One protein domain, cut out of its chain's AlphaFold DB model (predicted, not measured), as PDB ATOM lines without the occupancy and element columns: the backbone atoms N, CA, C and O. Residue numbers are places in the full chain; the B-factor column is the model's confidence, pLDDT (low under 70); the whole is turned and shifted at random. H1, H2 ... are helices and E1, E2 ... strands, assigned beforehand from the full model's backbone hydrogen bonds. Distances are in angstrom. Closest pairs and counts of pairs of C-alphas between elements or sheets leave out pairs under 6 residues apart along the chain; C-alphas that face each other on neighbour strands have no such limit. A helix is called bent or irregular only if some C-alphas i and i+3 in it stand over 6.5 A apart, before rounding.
ATOM      1  N   LEU A  26     260.850 176.341 121.194       92.75
ATOM      2  CA  LEU A  26     261.938 175.657 120.493       92.75
ATOM      3  C   LEU A  26     263.270 176.402 120.649       92.75
ATOM      4  O   LEU A  26     263.329 177.625 120.522       92.75
ATOM      5  N   ALA A  27     264.332 175.627 120.850       92.06
ATOM      6  CA  ALA A  27     265.723 176.058 120.826       92.06
ATOM      7  C   ALA A  27     266.502 175.289 119.751       92.06
ATOM      8  O   ALA A  27     266.135 174.165 119.389       92.06
ATOM      9  N   LEU A  28     267.580 175.893 119.253       93.31
ATOM     10  CA  LEU A  28     268.408 175.360 118.172       93.31
ATOM     11  C   LEU A  28     269.881 175.421 118.570       93.31
ATOM     12  O   LEU A  28     270.351 176.468 118.985       93.31
ATOM     13  N   SER A  29     270.623 174.337 118.383       91.06
ATOM     14  CA  SER A  29     272.081 174.337 118.493       91.06
ATOM     15  C   SER A  29     272.701 174.789 117.172       91.06
ATOM     16  O   SER A  29     272.469 174.163 116.131       91.06
ATOM     17  N   GLU A  30     273.507 175.850 117.213       89.50
ATOM     18  CA  GLU A  30     274.230 176.379 116.051       89.50
ATOM     19  C   GLU A  30     275.164 175.319 115.444       89.50
ATOM     20  O   GLU A  30     274.983 174.914 114.297       89.50
ATOM     21  N   GLY A  31     276.083 174.762 116.241       87.19
ATOM     22  CA  GLY A  31     277.065 173.776 115.765       87.19
ATOM     23  C   GLY A  31     276.483 172.401 115.406       87.19
ATOM     24  O   GLY A  31     277.125 171.607 114.708       87.19
ATOM     25  N   SER A  32     275.264 172.083 115.859       89.31
ATOM     26  CA  SER A  32     274.647 170.779 115.581       89.31
ATOM     27  C   SER A  32     273.791 170.770 114.311       89.31
ATOM     28  O   SER A  32     273.645 169.723 113.667       89.31
ATOM     29  N   CYS A  33     273.222 171.910 113.922       91.06
ATOM     30  CA  CYS A  33     272.323 171.995 112.777       91.06
ATOM     31  C   CYS A  33     273.079 171.888 111.443       91.06
ATOM     32  O   CYS A  33     274.029 172.614 111.187       91.06
ATOM     33  N   THR A  34     272.623 171.006 110.550       90.56
ATOM     34  CA  THR A  34     273.214 170.818 109.209       90.56
ATOM     35  C   THR A  34     272.407 171.476 108.087       90.56
ATOM     36  O   THR A  34     272.789 171.414 106.921       90.56
ATOM     37  N   GLY A  35     271.247 172.063 108.399       92.00
ATOM     38  CA  GLY A  35     270.374 172.681 107.396       92.00
ATOM     39  C   GLY A  35     269.658 171.696 106.456       92.00
ATOM     40  O   GLY A  35     269.314 172.063 105.331       92.00
ATOM     41  N   CYS A  36     269.406 170.455 106.897       92.94
ATOM     42  CA  CYS A  36     268.808 169.374 106.092       92.94
ATOM     43  C   CYS A  36     267.311 169.552 105.737       92.94
ATOM     44  O   CYS A  36     266.760 168.797 104.927       92.94
ATOM     45  N   LYS A  37     266.634 170.541 106.336       93.56
ATOM     46  CA  LYS A  37     265.211 170.873 106.117       93.56
ATOM     47  C   LYS A  37     264.201 169.757 106.438       93.56
ATOM     48  O   LYS A  37     263.110 169.722 105.868       93.56
ATOM     49  N   LYS A  38     264.542 168.805 107.310       94.19
ATOM     50  CA  LYS A  38     263.590 167.766 107.752       94.19
ATOM     51  C   LYS A  38     262.521 168.330 108.692       94.19
ATOM     52  O   LYS A  38     261.345 168.034 108.519       94.19
ATOM     53  N   CYS A  39     262.923 169.200 109.620       94.44
ATOM     54  CA  CYS A  39     262.027 169.868 110.567       94.44
ATOM     55  C   CYS A  39     260.976 170.759 109.878       94.44
ATOM     56  O   CYS A  39     259.821 170.761 110.288       94.44
ATOM     57  N   GLU A  40     261.357 171.466 108.811       95.56
ATOM     58  CA  GLU A  40     260.439 172.257 107.979       95.56
ATOM     59  C   GLU A  40     259.395 171.360 107.299       95.56
ATOM     60  O   GLU A  40     258.202 171.623 107.393       95.56
ATOM     61  N   ARG A  41     259.833 170.249 106.691       95.50
ATOM     62  CA  ARG A  41     258.955 169.329 105.952       95.50
ATOM     63  C   ARG A  41     257.970 168.554 106.825       95.50
ATOM     64  O   ARG A  41     256.880 168.255 106.357       95.50
ATOM     65  N   ILE A  42     258.349 168.196 108.054       96.31
ATOM     66  CA  ILE A  42     257.464 167.438 108.954       96.31
ATOM     67  C   ILE A  42     256.453 168.329 109.684       96.31
ATOM     68  O   ILE A  42     255.523 167.824 110.307       96.31
ATOM     69  N   CYS A  43     256.654 169.650 109.682       96.25
ATOM     70  CA  CYS A  43     255.847 170.556 110.483       96.25
ATOM     71  C   CYS A  43     254.388 170.577 109.983       96.25
ATOM     72  O   CYS A  43     254.143 171.073 108.885       96.25
ATOM     73  N   PRO A  44     253.393 170.145 110.784       96.19
ATOM     74  CA  PRO A  44     252.000 170.087 110.330       96.19
ATOM     75  C   PRO A  44     251.408 171.475 110.048       96.19
ATOM     76  O   PRO A  44     250.524 171.619 109.211       96.19
ATOM     77  N   ASN A  45     251.930 172.510 110.716       95.50
ATOM     78  CA  ASN A  45     251.452 173.889 110.589       95.50
ATOM     79  C   ASN A  45     252.332 174.757 109.678       95.50
ATOM     80  O   ASN A  45     252.072 175.956 109.568       95.50
ATOM     81  N   ASN A  46     253.393 174.196 109.078       94.31
ATOM     82  CA  ASN A  46     254.390 174.941 108.298       94.31
ATOM     83  C   ASN A  46     254.876 176.220 109.014       94.31
ATOM     84  O   ASN A  46     254.978 177.294 108.418       94.31
ATOM     85  N   CYS A  47     255.108 176.139 110.330       94.81
ATOM     86  CA  CYS A  47     255.527 177.291 111.129       94.81
ATOM     87  C   CYS A  47     257.045 177.503 111.134       94.81
ATOM     88  O   CYS A  47     257.481 178.581 111.534       94.81
ATOM     89  N   ILE A  48     257.818 176.499 110.708       95.31
ATOM     90  CA  ILE A  48     259.279 176.537 110.596       95.31
ATOM     91  C   ILE A  48     259.646 176.972 109.177       95.31
ATOM     92  O   ILE A  48     259.122 176.414 108.218       95.31
ATOM     93  N   ILE A  49     260.554 177.936 109.051       93.19
ATOM     94  CA  ILE A  49     261.070 178.450 107.781       93.19
ATOM     95  C   ILE A  49     262.590 178.385 107.825       93.19
ATOM     96  O   ILE A  49     263.212 178.821 108.791       93.19
ATOM     97  N   MET A  50     263.199 177.838 106.778       93.19
ATOM     98  CA  MET A  50     264.656 177.787 106.676       93.19
ATOM     99  C   MET A  50     265.207 179.121 106.172       93.19
ATOM    100  O   MET A  50     264.941 179.517 105.038       93.19
ATOM    101  N   GLU A  51     266.027 179.768 106.988       90.44
ATOM    102  CA  GLU A  51     266.726 181.003 106.655       90.44
ATOM    103  C   GLU A  51     268.203 180.734 106.375       90.44
ATOM    104  O   GLU A  51     268.836 179.899 107.023       90.44
ATOM    105  N   THR A  52     268.766 181.453 105.406       91.31
ATOM    106  CA  THR A  52     270.209 181.439 105.155       91.31
ATOM    107  C   THR A  52     270.887 182.470 106.054       91.31
ATOM    108  O   THR A  52     270.421 183.608 106.165       91.31
ATOM    109  N   ARG A  53     271.987 182.070 106.689       87.62
ATOM    110  CA  ARG A  53     272.885 182.911 107.479       87.62
ATOM    111  C   ARG A  53     274.326 182.628 107.095       87.62
ATOM    112  O   ARG A  53     274.658 181.512 106.709       87.62
ATOM    113  N   VAL A  54     275.169 183.646 107.193       84.88
ATOM    114  CA  VAL A  54     276.607 183.494 106.980       84.88
ATOM    115  C   VAL A  54     277.247 183.199 108.329       84.88
ATOM    116  O   VAL A  54     277.133 184.013 109.242       84.88
ATOM    117  N   VAL A  55     277.895 182.044 108.445       79.50
ATOM    118  CA  VAL A  55     278.657 181.624 109.627       79.50
ATOM    119  C   VAL A  55     280.061 181.279 109.148       79.50
ATOM    120  O   VAL A  55     280.215 180.549 108.170       79.50
ATOM    121  N   ASP A  56     281.083 181.875 109.764       79.44
ATOM    122  CA  ASP A  56     282.496 181.694 109.394       79.44
ATOM    123  C   ASP A  56     282.798 181.919 107.897       79.44
ATOM    124  O   ASP A  56     283.626 181.243 107.288       79.44
ATOM    125  N   GLY A  57     282.092 182.871 107.278       82.06
ATOM    126  CA  GLY A  57     282.235 183.203 105.856       82.06
ATOM    127  C   GLY A  57     281.535 182.239 104.891       82.06
ATOM    128  O   GLY A  57     281.544 182.490 103.688       82.06
ATOM    129  N   ASN A  58     280.883 181.187 105.394       83.81
ATOM    130  CA  ASN A  58     280.114 180.236 104.597       83.81
ATOM    131  C   ASN A  58     278.607 180.427 104.791       83.81
ATOM    132  O   ASN A  58     278.123 180.692 105.893       83.81
ATOM    133  N   GLU A  59     277.839 180.255 103.716       86.56
ATOM    134  CA  GLU A  59     276.380 180.254 103.795       86.56
ATOM    135  C   GLU A  59     275.870 178.936 104.390       86.56
ATOM    136  O   GLU A  59     275.983 177.863 103.794       86.56
ATOM    137  N   HIS A  60     275.236 179.032 105.553       88.94
ATOM    138  CA  HIS A  60     274.571 177.932 106.235       88.94
ATOM    139  C   HIS A  60     273.077 178.216 106.387       88.94
ATOM    140  O   HIS A  60     272.628 179.358 106.456       88.94
ATOM    141  N   ARG A  61     272.263 177.156 106.403       92.00
ATOM    142  CA  ARG A  61     270.804 177.272 106.538       92.00
ATOM    143  C   ARG A  61     270.362 176.813 107.912       92.00
ATOM    144  O   ARG A  61     270.623 175.671 108.286       92.00
ATOM    145  N   PHE A  62     269.593 177.649 108.590       94.00
ATOM    146  CA  PHE A  62     269.065 177.376 109.918       94.00
ATOM    147  C   PHE A  62     267.549 177.580 109.955       94.00
ATOM    148  O   PHE A  62     267.027 178.437 109.244       94.00
ATOM    149  N   PRO A  63     266.812 176.783 110.740       94.31
ATOM    150  CA  PRO A  63     265.391 177.016 110.936       94.31
ATOM    151  C   PRO A  63     265.163 178.256 111.812       94.31
ATOM    152  O   PRO A  63     265.793 178.400 112.855       94.31
ATOM    153  N   GLY A  64     264.221 179.101 111.407       93.81
ATOM    154  CA  GLY A  64     263.459 179.992 112.279       93.81
ATOM    155  C   GLY A  64     262.013 179.502 112.377       93.81
ATOM    156  O   GLY A  64     261.578 178.684 111.563       93.81
ATOM    157  N   TYR A  65     261.241 179.955 113.366       94.69
ATOM    158  CA  TYR A  65     259.832 179.571 113.476       94.69
ATOM    159  C   TYR A  65     258.924 180.663 114.038       94.69
ATOM    160  O   TYR A  65     259.325 181.515 114.829       94.69
ATOM    161  N   PHE A  66     257.650 180.608 113.652       93.69
ATOM    162  CA  PHE A  66     256.591 181.423 114.244       93.69
ATOM    163  C   PHE A  66     255.951 180.690 115.426       93.69
ATOM    164  O   PHE A  66     255.132 179.788 115.221       93.69
ATOM    165  N   ALA A  67     256.257 181.116 116.655       92.00
ATOM    166  CA  ALA A  67     255.682 180.550 117.877       92.00
ATOM    167  C   ALA A  67     254.150 180.656 117.886       92.00
ATOM    168  O   ALA A  67     253.471 179.686 118.201       92.00
ATOM    169  N   ALA A  68     253.602 181.763 117.369       90.88
ATOM    170  CA  ALA A  68     252.158 181.989 117.239       90.88
ATOM    171  C   ALA A  68     251.406 180.936 116.397       90.88
ATOM    172  O   ALA A  68     250.194 180.796 116.531       90.88
ATOM    173  N   ARG A  69     252.091 180.236 115.479       92.69
ATOM    174  CA  ARG A  69     251.498 179.186 114.624       92.69
ATOM    175  C   ARG A  69     251.888 177.777 115.067       92.69
ATOM    176  O   ARG A  69     251.368 176.793 114.543       92.69
ATOM    177  N   CYS A  70     252.844 177.662 115.981       94.50
ATOM    178  CA  CYS A  70     253.351 176.381 116.433       94.50
ATOM    179  C   CYS A  70     252.356 175.732 117.400       94.50
ATOM    180  O   CYS A  70     251.931 176.354 118.365       94.50
ATOM    181  N   MET A  71     252.018 174.462 117.169       95.25
ATOM    182  CA  MET A  71     251.178 173.676 118.087       95.25
ATOM    183  C   MET A  71     251.986 172.862 119.113       95.25
ATOM    184  O   MET A  71     251.429 171.999 119.781       95.25
ATOM    185  N   LEU A  72     253.303 173.094 119.199       94.81
ATOM    186  CA  LEU A  72     254.212 172.467 120.171       94.81
ATOM    187  C   LEU A  72     254.122 170.924 120.205       94.81
ATOM    188  O   LEU A  72     254.131 170.292 121.264       94.81
ATOM    189  N   CYS A  73     254.015 170.307 119.024       94.69
ATOM    190  CA  CYS A  73     253.791 168.866 118.885       94.69
ATOM    191  C   CYS A  73     255.034 167.998 119.141       94.69
ATOM    192  O   CYS A  73     254.874 166.846 119.527       94.69
ATOM    193  N   GLY A  74     256.252 168.517 118.948       92.50
ATOM    194  CA  GLY A  74     257.499 167.749 119.101       92.50
ATOM    195  C   GLY A  74     257.999 167.023 117.850       92.50
ATOM    196  O   GLY A  74     259.121 166.530 117.855       92.50
ATOM    197  N   LEU A  75     257.246 167.016 116.745       94.38
ATOM    198  CA  LEU A  75     257.638 166.287 115.526       94.38
ATOM    199  C   LEU A  75     258.970 166.768 114.926       94.38
ATOM    200  O   LEU A  75     259.723 165.982 114.353       94.38
ATOM    201  N   CYS A  76     259.282 168.060 115.061       93.75
ATOM    202  CA  CYS A  76     260.547 168.621 114.587       93.75
ATOM    203  C   CYS A  76     261.766 168.107 115.371       93.75
ATOM    204  O   CYS A  76     262.838 167.984 114.784       93.75
ATOM    205  N   GLU A  77     261.599 167.796 116.659       91.88
ATOM    206  CA  GLU A  77     262.635 167.219 117.520       91.88
ATOM    207  C   GLU A  77     262.845 165.732 117.208       91.88
ATOM    208  O   GLU A  77     263.981 165.274 117.121       91.88
ATOM    209  N   GLU A  78     261.764 164.991 116.955       90.94
ATOM    210  CA  GLU A  78     261.826 163.558 116.641       90.94
ATOM    211  C   GLU A  78     262.416 163.270 115.255       90.94
ATOM    212  O   GLU A  78     263.204 162.340 115.100       90.94
ATOM    213  N   VAL A  79     262.078 164.077 114.240       93.75
ATOM    214  CA  VAL A  79     262.587 163.880 112.868       93.75
ATOM    215  C   VAL A  79     264.050 164.307 112.704       93.75
ATOM    216  O   VAL A  79     264.664 164.080 111.659       93.75
ATOM    217  N   CYS A  80     264.601 165.025 113.682       91.06
ATOM    218  CA  CYS A  80     265.954 165.533 113.592       91.06
ATOM    219  C   CYS A  80     266.947 164.370 113.727       91.06
ATOM    220  O   CYS A  80     267.171 163.883 114.827       91.06
ATOM    221  N   ASP A  81     267.595 163.953 112.633       79.88
ATOM    222  CA  ASP A  81     268.581 162.850 112.663       79.88
ATOM    223  C   ASP A  81     269.737 163.115 113.634       79.88
ATOM    224  O   ASP A  81     270.319 162.203 114.212       79.88
ATOM    225  N   ARG A  82     270.069 164.398 113.799       76.56
ATOM    226  CA  ARG A  82     271.095 164.897 114.711       76.56
ATOM    227  C   ARG A  82     270.564 165.112 116.118       76.56
ATOM    228  O   ARG A  82     271.277 165.802 116.821       76.56
ATOM    229  N   GLN A  83     269.367 164.596 116.454       63.56
ATOM    230  CA  GLN A  83     268.568 164.520 117.703       63.56
ATOM    231  C   GLN A  83     268.714 165.660 118.731       63.56
ATOM    232  O   GLN A  83     267.744 166.044 119.357       63.56
ATOM    233  N   TRP A  84     269.889 166.240 118.885       70.06
ATOM    234  CA  TRP A  84     270.308 167.420 119.625       70.06
ATOM    235  C   TRP A  84     270.418 168.704 118.777       70.06
ATOM    236  O   TRP A  84     271.007 169.661 119.254       70.06
ATOM    237  N   ALA A  85     269.924 168.780 117.533       89.00
ATOM    238  CA  ALA A  85     269.989 170.060 116.806       89.00
ATOM    239  C   ALA A  85     268.838 171.001 117.181       89.00
ATOM    240  O   ALA A  85     269.082 172.163 117.471       89.00
ATOM    241  N   ILE A  86     267.597 170.512 117.196       91.56
ATOM    242  CA  ILE A  86     266.402 171.280 117.566       91.56
ATOM    243  C   ILE A  86     265.676 170.553 118.695       91.56
ATOM    244  O   ILE A  86     265.443 169.350 118.589       91.56
ATOM    245  N   ARG A  87     265.332 171.262 119.774       90.75
ATOM    246  CA  ARG A  87     264.624 170.679 120.924       90.75
ATOM    247  C   ARG A  87     263.598 171.621 121.518       90.75
ATOM    248  O   ARG A  87     263.737 172.844 121.440       90.75
ATOM    249  N   HIS A  88     262.601 171.037 122.170       91.19
ATOM    250  CA  HIS A  88     261.734 171.780 123.065       91.19
ATOM    251  C   HIS A  88     262.456 172.146 124.368       91.19
ATOM    252  O   HIS A  88     263.114 171.329 125.012       91.19
ATOM    253  N   THR A  89     262.310 173.404 124.764       87.25
ATOM    254  CA  THR A  89     262.719 173.911 126.072       87.25
ATOM    255  C   THR A  89     261.602 173.700 127.088       87.25
ATOM    256  O   THR A  89     260.484 173.305 126.763       87.25
ATOM    257  N   ASP A  90     261.889 174.020 128.342       80.19
ATOM    258  CA  ASP A  90     260.879 174.123 129.381       80.19
ATOM    259  C   ASP A  90     260.156 175.478 129.346       80.19
ATOM    260  O   ASP A  90     259.199 175.645 130.085       80.19
ATOM    261  N   GLN A  91     260.589 176.459 128.547       83.69
ATOM    262  CA  GLN A  91     260.042 177.816 128.580       83.69
ATOM    263  C   GLN A  91     258.627 177.847 127.997       83.69
ATOM    264  O   GLN A  91     258.399 177.356 126.894       83.69
ATOM    265  N   PHE A  92     257.678 178.445 128.719       84.19
ATOM    266  CA  PHE A  92     256.282 178.566 128.273       84.19
ATOM    267  C   PHE A  92     255.722 179.989 128.344       84.19
ATOM    268  O   PHE A  92     254.597 180.233 127.921       84.19
ATOM    269  N   GLU A  93     256.483 180.934 128.891       83.38
ATOM    270  CA  GLU A  93     256.017 182.294 129.184       83.38
ATOM    271  C   GLU A  93     256.217 183.248 127.996       83.38
ATOM    272  O   GLU A  93     256.830 184.299 128.138       83.38
ATOM    273  N   ASP A  94     255.702 182.894 126.817       84.81
ATOM    274  CA  ASP A  94     255.909 183.657 125.570       84.81
ATOM    275  C   ASP A  94     254.752 184.611 125.224       84.81
ATOM    276  O   ASP A  94     254.346 184.763 124.074       84.81
ATOM    277  N   ALA A  95     254.145 185.225 126.236       84.25
ATOM    278  CA  ALA A  95     253.025 186.136 126.023       84.25
ATOM    279  C   ALA A  95     253.509 187.503 125.503       84.25
ATOM    280  O   ALA A  95     253.897 188.368 126.290       84.25
ATOM    281  N   ALA A  96     253.429 187.703 124.187       83.06
ATOM    282  CA  ALA A  96     253.824 188.940 123.515       83.06
ATOM    283  C   ALA A  96     252.645 189.883 123.217       83.06
ATOM    284  O   ALA A  96     251.506 189.445 123.055       83.06
ATOM    285  N   TYR A  97     252.936 191.178 123.048       85.00
ATOM    286  CA  TYR A  97     251.940 192.183 122.638       85.00
ATOM    287  C   TYR A  97     251.820 192.326 121.118       85.00
ATOM    288  O   TYR A  97     250.787 192.765 120.616       85.00
ATOM    289  N   SER A  98     252.870 191.966 120.375       85.75
ATOM    290  CA  SER A  98     252.887 192.017 118.912       85.75
ATOM    291  C   SER A  98     253.142 190.639 118.315       85.75
ATOM    292  O   SER A  98     253.917 189.843 118.840       85.75
ATOM    293  N   ARG A  99     252.536 190.376 117.152       83.62
ATOM    294  CA  ARG A  99     252.751 189.134 116.396       83.62
ATOM    295  C   ARG A  99     254.208 188.967 115.960       83.62
ATOM    296  O   ARG A  99     254.687 187.840 115.873       83.62
ATOM    297  N   ASP A 100     254.900 190.074 115.711       83.19
ATOM    298  CA  ASP A 100     256.284 190.073 115.232       83.19
ATOM    299  C   ASP A 100     257.258 189.610 116.336       83.19
ATOM    300  O   ASP A 100     258.245 188.938 116.056       83.19
ATOM    301  N   GLN A 101     256.918 189.851 117.609       83.56
ATOM    302  CA  GLN A 101     257.675 189.368 118.774       83.56
ATOM    303  C   GLN A 101     257.579 187.848 118.977       83.56
ATOM    304  O   GLN A 101     258.379 187.281 119.717       83.56
ATOM    305  N   LEU A 102     256.617 187.184 118.330       88.88
ATOM    306  CA  LEU A 102     256.447 185.726 118.367       88.88
ATOM    307  C   LEU A 102     257.209 185.026 117.237       88.88
ATOM    308  O   LEU A 102     257.072 183.814 117.050       88.88
ATOM    309  N   TYR A 103     257.988 185.775 116.454       91.69
ATOM    310  CA  TYR A 103     258.938 185.192 115.527       91.69
ATOM    311  C   TYR A 103     260.269 184.895 116.220       91.69
ATOM    312  O   TYR A 103     260.846 185.733 116.918       91.69
ATOM    313  N   TYR A 104     260.760 183.681 116.011       91.19
ATOM    314  CA  TYR A 104     262.031 183.199 116.523       91.19
ATOM    315  C   TYR A 104     262.939 182.904 115.341       91.19
ATOM    316  O   TYR A 104     262.850 181.837 114.736       91.19
ATOM    317  N   GLY A 105     263.801 183.864 115.010       91.94
ATOM    318  CA  GLY A 105     264.882 183.639 114.056       91.94
ATOM    319  C   GLY A 105     265.960 182.699 114.620       91.94
ATOM    320  O   GLY A 105     265.979 182.458 115.835       91.94
ATOM    321  N   PRO A 106     266.874 182.204 113.766       90.50
ATOM    322  CA  PRO A 106     267.965 181.312 114.159       90.50
ATOM    323  C   PRO A 106     268.749 181.807 115.377       90.50
ATOM    324  O   PRO A 106     268.932 181.057 116.330       90.50
ATOM    325  N   GLU A 107     269.101 183.094 115.406       89.50
ATOM    326  CA  GLU A 107     269.898 183.693 116.481       89.50
ATOM    327  C   GLU A 107     269.179 183.620 117.832       89.50
ATOM    328  O   GLU A 107     269.774 183.311 118.862       89.50
ATOM    329  N   ARG A 108     267.863 183.861 117.837       88.12
ATOM    330  CA  ARG A 108     267.053 183.778 119.056       88.12
ATOM    331  C   ARG A 108     266.901 182.345 119.535       88.12
ATOM    332  O   ARG A 108     266.793 182.106 120.735       88.12
ATOM    333  N   MET A 109     266.891 181.393 118.610       91.44
ATOM    334  CA  MET A 109     266.857 179.976 118.946       91.44
ATOM    335  C   MET A 109     268.200 179.477 119.496       91.44
ATOM    336  O   MET A 109     268.170 178.623 120.384       91.44
ATOM    337  N   TRP A 110     269.336 180.015 119.031       91.25
ATOM    338  CA  TRP A 110     270.672 179.755 119.593       91.25
ATOM    339  C   TRP A 110     270.786 180.289 121.019       91.25
ATOM    340  O   TRP A 110     271.089 179.544 121.944       91.25
ATOM    341  N   ASP A 111     270.368 181.536 121.238       89.31
ATOM    342  CA  ASP A 111     270.283 182.134 122.571       89.31
ATOM    343  C   ASP A 111     269.454 181.285 123.551       89.31
ATOM    344  O   ASP A 111     269.798 181.143 124.727       89.31
ATOM    345  N   MET A 112     268.326 180.741 123.080       86.44
ATOM    346  CA  MET A 112     267.482 179.847 123.876       86.44
ATOM    347  C   MET A 112     268.173 178.513 124.166       86.44
ATOM    348  O   MET A 112     267.970 177.944 125.242       86.44
ATOM    349  N   TRP A 113     268.989 178.012 123.239       89.00
ATOM    350  CA  TRP A 113     269.761 176.788 123.423       89.00
ATOM    351  C   TRP A 113     270.799 176.944 124.527       89.00
ATOM    352  O   TRP A 113     270.786 176.167 125.483       89.00
ATOM    353  N   ASP A 114     271.620 177.986 124.450       87.25
ATOM    354  CA  ASP A 114     272.704 178.228 125.403       87.25
ATOM    355  C   ASP A 114     272.178 178.469 126.819       87.25
ATOM    356  O   ASP A 114     272.770 178.037 127.809       87.25
ATOM    357  N   LYS A 115     271.020 179.129 126.932       82.19
ATOM    358  CA  LYS A 115     270.400 179.435 128.228       82.19
ATOM    359  C   LYS A 115     269.694 178.229 128.845       82.19
ATOM    360  O   LYS A 115     269.728 178.085 130.066       82.19
ATOM    361  N   HIS A 116     269.044 177.385 128.041       79.31
ATOM    362  CA  HIS A 116     268.103 176.385 128.565       79.31
ATOM    363  C   HIS A 116     268.459 174.936 128.260       79.31
ATOM    364  O   HIS A 116     268.120 174.061 129.051       79.31
ATOM    365  N   ILE A 117     269.106 174.640 127.138       80.94
ATOM    366  CA  ILE A 117     269.394 173.258 126.743       80.94
ATOM    367  C   ILE A 117     270.825 172.871 127.108       80.94
ATOM    368  O   ILE A 117     271.020 171.845 127.762       80.94
ATOM    369  N   GLU A 118     271.804 173.708 126.764       81.25
ATOM    370  CA  GLU A 118     273.230 173.436 126.977       81.25
ATOM    371  C   GLU A 118     273.568 173.075 128.441       81.25
ATOM    372  O   GLU A 118     274.171 172.022 128.675       81.25
ATOM    373  N   PRO A 119     273.074 173.802 129.468       76.25
ATOM    374  CA  PRO A 119     273.356 173.457 130.864       76.25
ATOM    375  C   PRO A 119     272.778 172.095 131.281       76.25
ATOM    376  O   PRO A 119     273.308 171.430 132.173       76.25
ATOM    377  N   ARG A 120     271.685 171.650 130.645       72.69
ATOM    378  CA  ARG A 120     271.047 170.352 130.936       72.69
ATOM    379  C   ARG A 120     271.826 169.199 130.321       72.69
ATOM    380  O   ARG A 120     271.920 168.139 130.941       72.69
ATOM    381  N   ILE A 121     272.389 169.414 129.133       73.12
ATOM    382  CA  ILE A 121     273.281 168.458 128.473       73.12
ATOM    383  C   ILE A 121     274.553 168.292 129.307       73.12
ATOM    384  O   ILE A 121     274.889 167.167 129.672       73.12
ATOM    385  N   GLN A 122     275.199 169.398 129.690       70.81
ATOM    386  CA  GLN A 122     276.432 169.394 130.491       70.81
ATOM    387  C   GLN A 122     276.251 168.729 131.858       70.81
ATOM    388  O   GLN A 122     277.117 167.988 132.317       70.81
ATOM    389  N   ALA A 123     275.090 168.912 132.487       63.31
ATOM    390  CA  ALA A 123     274.776 168.236 133.738       63.31
ATOM    391  C   ALA A 123     274.535 166.717 133.580       63.31
ATOM    392  O   ALA A 123     274.271 166.045 134.573       63.31
ATOM    393  N   SER A 124     274.604 166.153 132.363       59.69
ATOM    394  CA  SER A 124     274.171 164.780 132.044       59.69
ATOM    395  C   SER A 124     272.706 164.525 132.427       59.69
ATOM    396  O   SER A 124     272.277 163.402 132.694       59.69
ATOM    397  N   ILE A 125     271.913 165.599 132.440       54.69
ATOM    398  CA  ILE A 125     270.499 165.636 132.805       54.69
ATOM    399  C   ILE A 125     269.640 165.757 131.528       54.69
ATOM    400  O   ILE A 125     268.522 166.267 131.529       54.69
ATOM    401  N   ALA A 126     270.110 165.192 130.411       47.75
ATOM    402  CA  ALA A 126     269.330 165.119 129.174       47.75
ATOM    403  C   ALA A 126     267.934 164.482 129.386       47.75
ATOM    404  O   ALA A 126     267.025 164.735 128.597       47.75
ATOM    405  N   HIS A 127     267.749 163.727 130.487       43.38
ATOM    406  CA  HIS A 127     266.522 163.012 130.862       43.38
ATOM    407  C   HIS A 127     265.922 163.290 132.262       43.38
ATOM    408  O   HIS A 127     264.957 162.624 132.637       43.38
ATOM    409  N   LYS A 128     266.434 164.248 133.055       33.72
ATOM    410  CA  LYS A 128     265.814 164.621 134.354       33.72
ATOM    411  C   LYS A 128     265.367 166.084 134.349       33.72
ATOM    412  O   LYS A 128     265.998 166.951 133.763       33.72
ATOM    413  N   SER A 129     264.226 166.377 134.952       37.19
ATOM    414  CA  SER A 129     263.735 167.747 135.105       37.19
ATOM    415  C   SER A 129     264.661 168.499 136.067       37.19
ATOM    416  O   SER A 129     264.524 168.349 137.282       37.19
ATOM    417  N   VAL A 130     265.628 169.275 135.558       39.84
ATOM    418  CA  VAL A 130     266.322 170.263 136.401       39.84
ATOM    419  C   VAL A 130     265.286 171.324 136.757       39.84
ATOM    420  O   VAL A 130     264.707 171.906 135.838       39.84
ATOM    421  N   PRO A 131     265.033 171.607 138.045       44.44
ATOM    422  CA  PRO A 131     264.275 172.784 138.429       44.44
ATOM    423  C   PRO A 131     265.106 173.987 137.990       44.44
ATOM    424  O   PRO A 131     266.116 174.316 138.617       44.44
ATOM    425  N   ASP A 132     264.739 174.581 136.860       49.41
ATOM    426  CA  ASP A 132     265.450 175.707 136.280       49.41
ATOM    427  C   ASP A 132     265.219 176.933 137.176       49.41
ATOM    428  O   ASP A 132     264.274 177.705 137.013       49.41
ATOM    429  N   LYS A 133     266.068 177.088 138.202       43.59
ATOM    430  CA  LYS A 133     266.018 178.207 139.157       43.59
ATOM    431  C   LYS A 133     266.241 179.566 138.464       43.59
ATOM    432  O   LYS A 133     266.172 180.597 139.133       43.59
ATOM    433  N   LYS A 134     266.511 179.589 137.151       49.88
ATOM    434  CA  LYS A 134     266.758 180.782 136.334       49.88
ATOM    435  C   LYS A 134     265.991 180.746 135.006       49.88
ATOM    436  O   LYS A 134     266.534 181.116 133.968       49.88
ATOM    437  N   ARG A 135     264.707 180.378 135.042       55.44
ATOM    438  CA  ARG A 135     263.791 180.634 133.920       55.44
ATOM    439  C   ARG A 135     263.895 182.072 133.424       55.44
ATOM    440  O   ARG A 135     263.955 183.012 134.225       55.44
ATOM    441  N   VAL A 136     263.926 182.233 132.103       53.72
ATOM    442  CA  VAL A 136     263.921 183.557 131.488       53.72
ATOM    443  C   VAL A 136     262.524 184.113 131.719       53.72
ATOM    444  O   VAL A 136     261.531 183.537 131.295       53.72
ATOM    445  N   THR A 137     262.443 185.207 132.471       53.19
ATOM    446  CA  THR A 137     261.171 185.884 132.737       53.19
ATOM    447  C   THR A 137     260.553 186.330 131.418       53.19
ATOM    448  O   THR A 137     261.302 186.764 130.542       53.19
ATOM    449  N   ARG A 138     259.219 186.313 131.298       51.09
ATOM    450  CA  ARG A 138     258.471 186.853 130.141       51.09
ATOM    451  C   ARG A 138     259.128 188.091 129.510       51.09
ATOM    452  O   ARG A 138     259.407 188.121 128.318       51.09
ATOM    453  N   ASP A 139     259.466 189.089 130.327       54.25
ATOM    454  CA  ASP A 139     260.030 190.357 129.844       54.25
ATOM    455  C   ASP A 139     261.393 190.186 129.145       54.25
ATOM    456  O   ASP A 139     261.701 190.898 128.197       54.25
ATOM    457  N   LYS A 140     262.194 189.195 129.554       55.56
ATOM    458  CA  LYS A 140     263.486 188.853 128.942       55.56
ATOM    459  C   LYS A 140     263.340 187.962 127.707       55.56
ATOM    460  O   LYS A 140     264.228 187.976 126.863       55.56
ATOM    461  N   ILE A 141     262.236 187.216 127.586       54.84
ATOM    462  CA  ILE A 141     261.913 186.467 126.365       54.84
ATOM    463  C   ILE A 141     261.645 187.456 125.225       54.84
ATOM    464  O   ILE A 141     262.140 187.239 124.121       54.84
ATOM    465  N   HIS A 142     260.938 188.561 125.497       52.81
ATOM    466  CA  HIS A 142     260.603 189.600 124.510       52.81
ATOM    467  C   HIS A 142     261.629 190.737 124.385       52.81
ATOM    468  O   HIS A 142     261.482 191.572 123.497       52.81
ATOM    469  N   ALA A 143     262.676 190.768 125.215       53.56
ATOM    470  CA  ALA A 143     263.711 191.811 125.221       53.56
ATOM    471  C   ALA A 143     264.660 191.793 124.002       53.56
ATOM    472  O   ALA A 143     265.732 192.391 124.054       53.56
TER     473      ALA A 143
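What this domain is: This is residues 26 to 143 of the 194 residues of the protein "NADH-quinone oxidoreductase subunit I" of Heimdallarchaeota archaeon (strain LC_2) (UniProt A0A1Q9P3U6). What shape do these parts make? A short strand pair, E1 and E4, makes the core, with the kinked helix H4 packed on E1 and the little helix H2 on E4; the long hairpin E2 and E3 lies to one side, and H1 sits by H2 and that hairpin. H3 lies near the end of E3, and residues 123 to 137 loop round the outside to the small helix H5. What is the make-up? The printed part has 118 residues with five named helices and four named strands, in the order E1 H1 E2 E3 H2 E4 H3 H4 H5; both two-stranded sheets, E2 - E3 and E1 - E4, are antiparallel, and the class is mixed, with under half of the residues in named elements. How large is it? It is compact and rounded, with a radius of gyration of the C-alphas of 13.9 A and spans of 36 by 36 by 30 A.

How they stand to each other: How is the largest sheet built? E2, residues 48 to 55, and E3, residues 58 to 66, form an antiparallel hairpin, with N 51 and O 62 at 2.8 A. Residues 65 to 66 of E3 also pair, antiparallel, with residues 103 to 104. What lies next to it? E1, residues 26 to 28, is near E3 and is the antiparallel neighbour of E4, residues 86 to 88, with N 27 and O 87 at 2.9 A. H4, residues 106 to 122, has its closest C-alpha pair with E1 at Ala 27 and Met 109, 4.5 A, and with E3 at Gly 64 and Pro 106, 5.1 A. Where are the small helices? H1, residues 38 to 42, and H2, residues 75 to 78, touch, with the C-alphas of Cys 39 and Cys 76 closest at 4.5 A. H5, residues 138 to 141, is apart from the other named elements. Are the helix backbones whole? In H1 every O i to N i+4 pair is within hydrogen-bond range, in H4 10 of 13; H2, H5 and H3, residues 99 to 102, are too short for such a pair.

Where its parts are: Where do the first and last elements lie? E1 begins at C-alpha 26, (261.938, 175.657, 120.493), and H5 ends at C-alpha 141, (261.913, 186.467, 126.365). Which elements are long? E3 measures 25.5 A, H4 21.9 A and E2 20.1 A from first to last C-alpha. Is H4 straight? It has a kink of 43 degrees near residue 113 and is irregular, but only just: C-alphas 115 and 118 are 6.7 A apart.

The domain as a whole: How far does it reach? The two C-alphas farthest apart, those of Gly 57 and Pro 131, are 38.6 A apart. Is it continuous? The printed part has no cut, and the link from H4 to H5, 15 residues, is long. Where is confidence low? The pLDDT is under 70 at residue 83 and residues 123 to 143, and H5 has a mean of 54.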